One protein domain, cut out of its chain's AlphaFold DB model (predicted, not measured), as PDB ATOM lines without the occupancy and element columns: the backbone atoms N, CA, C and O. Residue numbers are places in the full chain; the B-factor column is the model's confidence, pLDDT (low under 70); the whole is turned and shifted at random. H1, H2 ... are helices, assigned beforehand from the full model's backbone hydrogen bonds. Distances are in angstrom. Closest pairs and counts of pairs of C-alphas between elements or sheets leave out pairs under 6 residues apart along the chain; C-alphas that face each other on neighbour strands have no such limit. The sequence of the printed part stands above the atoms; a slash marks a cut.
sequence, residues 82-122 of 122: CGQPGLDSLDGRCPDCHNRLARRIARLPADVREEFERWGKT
ATOM      1  N   CYS A  82     -21.406  23.401  16.674       79.81
ATOM      2  CA  CYS A  82     -20.040  22.972  16.976       79.81
ATOM      3  C   CYS A  82     -19.376  23.743  18.130       79.81
ATOM      4  O   CYS A  82     -18.197  23.521  18.390       79.81
ATOM      5  N   GLY A  83     -20.091  24.656  18.792       73.50
ATOM      6  CA  GLY A  83     -19.564  25.510  19.858       73.50
ATOM      7  C   GLY A  83     -18.721  26.690  19.366       73.50
ATOM      8  O   GLY A  83     -18.189  27.433  20.183       73.50
ATOM      9  N   GLN A  84     -18.583  26.874  18.049       74.50
ATOM     10  CA  GLN A  84     -17.971  28.076  17.480       74.50
ATOM     11  C   GLN A  84     -18.955  29.257  17.526       74.50
ATOM     12  O   GLN A  84     -20.172  29.025  17.526       74.50
ATOM     13  N   PRO A  85     -18.458  30.512  17.535       64.62
ATOM     14  CA  PRO A  85     -19.310  31.691  17.412       64.62
ATOM     15  C   PRO A  85     -20.272  31.534  16.233       64.62
ATOM     16  O   PRO A  85     -19.878  31.037  15.175       64.62
ATOM     17  N   GLY A  86     -21.539  31.899  16.442       60.16
ATOM     18  CA  GLY A  86     -22.564  31.818  15.408       60.16
ATOM     19  C   GLY A  86     -22.123  32.572  14.168       60.16
ATOM     20  O   GLY A  86     -21.974  33.791  14.217       60.16
ATOM     21  N   LEU A  87     -21.881  31.848  13.075       58.91
ATOM     22  CA  LEU A  87     -21.780  32.486  11.771       58.91
ATOM     23  C   LEU A  87     -23.168  32.991  11.368       58.91
ATOM     24  O   LEU A  87     -24.182  32.364  11.676       58.91
ATOM     25  N   ASP A  88     -23.164  34.085  10.618       58.09
ATOM     26  CA  ASP A  88     -24.268  34.787   9.941       58.09
ATOM     27  C   ASP A  88     -25.132  33.929   8.989       58.09
ATOM     28  O   ASP A  88     -26.003  34.427   8.277       58.09
ATOM     29  N   SER A  89     -24.918  32.622   8.985       61.25
ATOM     30  CA  SER A  89     -25.756  31.599   8.375       61.25
ATOM     31  C   SER A  89     -27.194  31.624   8.915       61.25
ATOM     32  O   SER A  89     -27.435  31.390  10.100       61.25
ATOM     33  N   LEU A  90     -28.157  31.822   8.005       58.53
ATOM     34  CA  LEU A  90     -29.612  31.834   8.249       58.53
ATOM     35  C   LEU A  90     -30.142  30.603   9.011       58.53
ATOM     36  O   LEU A  90     -31.193  30.678   9.637       58.53
ATOM     37  N   ASP A  91     -29.437  29.471   8.960       66.44
ATOM     38  CA  ASP A  91     -29.838  28.211   9.589       66.44
ATOM     39  C   ASP A  91     -29.012  27.840  10.837       66.44
ATOM     40  O   ASP A  91     -29.095  26.707  11.321       66.44
ATOM     41  N   GLY A  92     -28.208  28.775  11.359       69.50
ATOM     42  CA  GLY A  92     -27.450  28.603  12.603       69.50
ATOM     43  C   GLY A  92     -26.285  27.609  12.515       69.50
ATOM     44  O   GLY A  92     -25.835  27.084  13.539       69.50
ATOM     45  N   ARG A  93     -25.793  27.306  11.305       77.19
ATOM     46  CA  ARG A  93     -24.678  26.376  11.079       77.19
ATOM     47  C   ARG A  93     -23.535  27.029  10.318       77.19
ATOM     48  O   ARG A  93     -23.697  27.466   9.189       77.19
ATOM     49  N   CYS A  94     -22.333  26.958  10.881       82.06
ATOM     50  CA  CYS A  94     -21.112  27.322  10.173       82.06
ATOM     51  C   CYS A  94     -20.864  26.415   8.947       82.06
ATOM     52  O   CYS A  94     -21.385  25.292   8.894       82.06
ATOM     53  N   PRO A  95     -20.003  26.839   7.999       84.06
ATOM     54  CA  PRO A  95     -19.633  26.037   6.829       84.06
ATOM     55  C   PRO A  95     -19.169  24.614   7.172       84.06
ATOM     56  O   PRO A  95     -19.524  23.656   6.485       84.06
ATOM     57  N   ASP A  96     -18.445  24.435   8.278       85.50
ATOM     58  CA  ASP A  96     -17.992  23.114   8.723       85.50
ATOM     59  C   ASP A  96     -19.136  22.226   9.219       85.50
ATOM     60  O   ASP A  96     -19.165  21.025   8.935       85.50
ATOM     61  N   CYS A  97     -20.094  22.800   9.951       86.25
ATOM     62  CA  CYS A  97     -21.297  22.095  10.387       86.25
ATOM     63  C   CYS A  97     -22.164  21.691   9.194       86.25
ATOM     64  O   CYS A  97     -22.633  20.552   9.156       86.25
ATOM     65  N   HIS A  98     -22.312  22.580   8.207       86.00
ATOM     66  CA  HIS A  98     -22.967  22.280   6.931       86.00
ATOM     67  C   HIS A  98     -22.302  21.108   6.217       86.00
ATOM     68  O   HIS A  98     -22.951  20.106   5.919       86.00
ATOM     69  N   ASN A  99     -20.982  21.170   6.038       89.12
ATOM     70  CA  ASN A  99     -20.225  20.110   5.378       89.12
ATOM     71  C   ASN A  99     -20.319  18.774   6.123       89.12
ATOM     72  O   ASN A  99     -20.454  17.712   5.508       89.12
ATOM     73  N   ARG A 100     -20.268  18.798   7.459       89.62
ATOM     74  CA  ARG A 100     -20.388  17.588   8.280       89.62
ATOM     75  C   ARG A 100     -21.780  16.967   8.165       89.62
ATOM     76  O   ARG A 100     -21.878  15.744   8.081       89.62
ATOM     77  N   LEU A 101     -22.833  17.783   8.131       88.06
ATOM     78  CA  LEU A 101     -24.206  17.324   7.927       88.06
ATOM     79  C   LEU A 101     -24.391  16.731   6.525       88.06
ATOM     80  O   LEU A 101     -24.840  15.591   6.408       88.06
ATOM     81  N   ALA A 102     -23.961  17.440   5.480       89.19
ATOM     82  CA  ALA A 102     -24.045  16.973   4.098       89.19
ATOM     83  C   ALA A 102     -23.344  15.617   3.905       89.19
ATOM     84  O   ALA A 102     -23.903  14.701   3.304       89.19
ATOM     85  N   ARG A 103     -22.154  15.433   4.499       92.12
ATOM     86  CA  ARG A 103     -21.430  14.148   4.476       92.12
ATOM     87  C   ARG A 103     -22.184  13.016   5.175       92.12
ATOM     88  O   ARG A 103     -22.061  11.873   4.748       92.12
ATOM     89  N   ARG A 104     -22.931  13.299   6.247       89.38
ATOM     90  CA  ARG A 104     -23.762  12.291   6.930       89.38
ATOM     91  C   ARG A 104     -24.954  11.893   6.067       89.38
ATOM     92  O   ARG A 104     -25.183  10.703   5.899       89.38
ATOM     93  N   ILE A 105     -25.635  12.868   5.465       87.44
ATOM     94  CA  ILE A 105     -26.752  12.629   4.537       87.44
ATOM     95  C   ILE A 105     -26.286  11.813   3.321       87.44
ATOM     96  O   ILE A 105     -26.951  10.869   2.905       87.44
ATOM     97  N   ALA A 106     -25.104  12.118   2.777       87.81
ATOM     98  CA  ALA A 106     -24.528  11.384   1.650       87.81
ATOM     99  C   ALA A 106     -24.185   9.916   1.969       87.81
ATOM    100  O   ALA A 106     -24.060   9.116   1.050       87.81
ATOM    101  N   ARG A 107     -24.030   9.566   3.253       88.88
ATOM    102  CA  ARG A 107     -23.731   8.206   3.733       88.88
ATOM    103  C   ARG A 107     -24.969   7.452   4.216       88.88
ATOM    104  O   ARG A 107     -24.816   6.355   4.749       88.88
ATOM    105  N   LEU A 108     -26.163   8.035   4.091       86.50
ATOM    106  CA  LEU A 108     -27.388   7.321   4.427       86.50
ATOM    107  C   LEU A 108     -27.519   6.083   3.529       86.50
ATOM    108  O   LEU A 108     -27.263   6.189   2.324       86.50
ATOM    109  N   PRO A 109     -27.885   4.925   4.099       87.38
ATOM    110  CA  PRO A 109     -28.104   3.727   3.311       87.38
ATOM    111  C   PRO A 109     -29.317   3.911   2.379       87.38
ATOM    112  O   PRO A 109     -30.161   4.792   2.577       87.38
ATOM    113  N   ALA A 110     -29.322   3.162   1.272       78.69
ATOM    114  CA  ALA A 110     -30.239   3.385   0.151       78.69
ATOM    115  C   ALA A 110     -31.719   3.197   0.531       78.69
ATOM    116  O   ALA A 110     -32.580   3.899   0.009       78.69
ATOM    117  N   ASP A 111     -31.989   2.326   1.498       79.25
ATOM    118  CA  ASP A 111     -33.305   2.061   2.080       79.25
ATOM    119  C   ASP A 111     -33.932   3.309   2.727       79.25
ATOM    120  O   ASP A 111     -35.112   3.594   2.517       79.25
ATOM    121  N   VAL A 112     -33.134   4.122   3.427       81.06
ATOM    122  CA  VAL A 112     -33.595   5.388   4.028       81.06
ATOM    123  C   VAL A 112     -33.950   6.424   2.953       81.06
ATOM    124  O   VAL A 112     -34.868   7.225   3.139       81.06
ATOM    125  N   ARG A 113     -33.247   6.420   1.811       69.69
ATOM    126  CA  ARG A 113     -33.560   7.315   0.680       69.69
ATOM    127  C   ARG A 113     -34.867   6.929  -0.005       69.69
ATOM    128  O   ARG A 113     -35.698   7.803  -0.236       69.69
ATOM    129  N   GLU A 114     -35.066   5.641  -0.276       76.56
ATOM    130  CA  GLU A 114     -36.295   5.130  -0.902       76.56
ATOM    131  C   GLU A 114     -37.537   5.381  -0.035       76.56
ATOM    132  O   GLU A 114     -38.624   5.650  -0.550       76.56
ATOM    133  N   GLU A 115     -37.398   5.327   1.292       75.44
ATOM    134  CA  GLU A 115     -38.472   5.673   2.225       75.44
ATOM    135  C   GLU A 115     -38.842   7.162   2.197       75.44
ATOM    136  O   GLU A 115     -40.030   7.490   2.134       75.44
ATOM    137  N   PHE A 116     -37.855   8.059   2.148       72.50
ATOM    138  CA  PHE A 116     -38.093   9.501   2.022       72.50
ATOM    139  C   PHE A 116     -38.794   9.873   0.704       72.50
ATOM    140  O   PHE A 116     -39.720  10.685   0.696       72.50
ATOM    141  N   GLU A 117     -38.395   9.258  -0.413       73.19
ATOM    142  CA  GLU A 117     -39.014   9.483  -1.729       73.19
ATOM    143  C   GLU A 117     -40.455   8.966  -1.810       73.19
ATOM    144  O   GLU A 117     -41.279   9.511  -2.550       73.19
ATOM    145  N   ARG A 118     -40.771   7.918  -1.045       74.88
ATOM    146  CA  ARG A 118     -42.116   7.345  -0.954       74.88
ATOM    147  C   ARG A 118     -43.061   8.236  -0.146       74.88
ATOM    148  O   ARG A 118     -44.217   8.373  -0.529       74.88
ATOM    149  N   TRP A 119     -42.566   8.875   0.915       67.94
ATOM    150  CA  TRP A 119     -43.349   9.792   1.754       67.94
ATOM    151  C   TRP A 119     -43.613  11.152   1.083       67.94
ATOM    152  O   TRP A 119     -44.627  11.783   1.346       67.94
ATOM    153  N   GLY A 120     -42.738  11.595   0.171       59.59
ATOM    154  CA  GLY A 120     -42.923  12.836  -0.598       59.59
ATOM    155  C   GLY A 120     -43.924  12.757  -1.762       59.59
ATOM    156  O   GLY A 120     -44.100  13.748  -2.467       59.59
ATOM    157  N   LYS A 121     -44.539  11.590  -2.004       59.47
ATOM    158  CA  LYS A 121     -45.513  11.342  -3.090       59.47
ATOM    159  C   LYS A 121     -46.952  11.110  -2.598       59.47
ATOM    160  O   LYS A 121     -47.818  10.805  -3.417       59.47
ATOM    161  N   THR A 122     -47.195  11.238  -1.296       50.97
ATOM    162  CA  THR A 122     -48.522  11.249  -0.651       50.97
ATOM    163  C   THR A 122     -48.889  12.657  -0.233       50.97
ATOM    164  O   THR A 122     -50.069  13.020  -0.419       50.97
TER     165      THR A 122
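This is residues 82 to 122 of the 122 residues of an uncharacterized protein of Gaiella occulta (UniProt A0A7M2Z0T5). Two short helices, H1 and H2, are joined end to end through a corner, like an L, and a loop of residues 82 to 94 folds back at the other end of H1, on the same side as H2. The outline is an open U, with H1 as its base, H2 as one arm, the loop as the other and an empty space between. The printed part has 41 residues with two named helices, H1 then H2, and no named strand; the class is all helix. It is extended, with a radius of gyration of the C-alphas of 14.1 A, and only just elongated, spanning 38 by 21 by 12 A.

The printed part begins at Cys 82, C-alpha at (-20.040, 22.972, 16.976), and residues 82 to 94 hold no named element. H1 is residues 95 to 106, 16.3 A from C-alpha 95 at (-19.633, 26.037, 6.829) to C-alpha 106 at (-24.528, 11.384, 1.650). H2 is residues 110 to 119, 14.7 A long, ending with C-alpha 119 at (-43.349, 9.792, 1.754).

H1, the longest helix with 12 residues, is joined to H2 by a tight link of 3 residues, yet the two helices are apart, with no C-alpha of the one within 8 A of the other. Residues 106 to 112, of which 110 to 112 belong to H2, stand free. Residues 114 to 122, of which 114 to 119 belong to H2, stand free too. In H1 and H2 every O i to N i+4 pair is within hydrogen-bond range.

The C-alphas of Pro 85 and Thr 122, the two farthest apart, are 40.0 A from each other. The printed part has no cut and ends at residue 122, the chain's last. Mean pLDDT of the printed part is 76.1; it is under 70 at residues 85 to 92, residue 113 and residues 119 to 122.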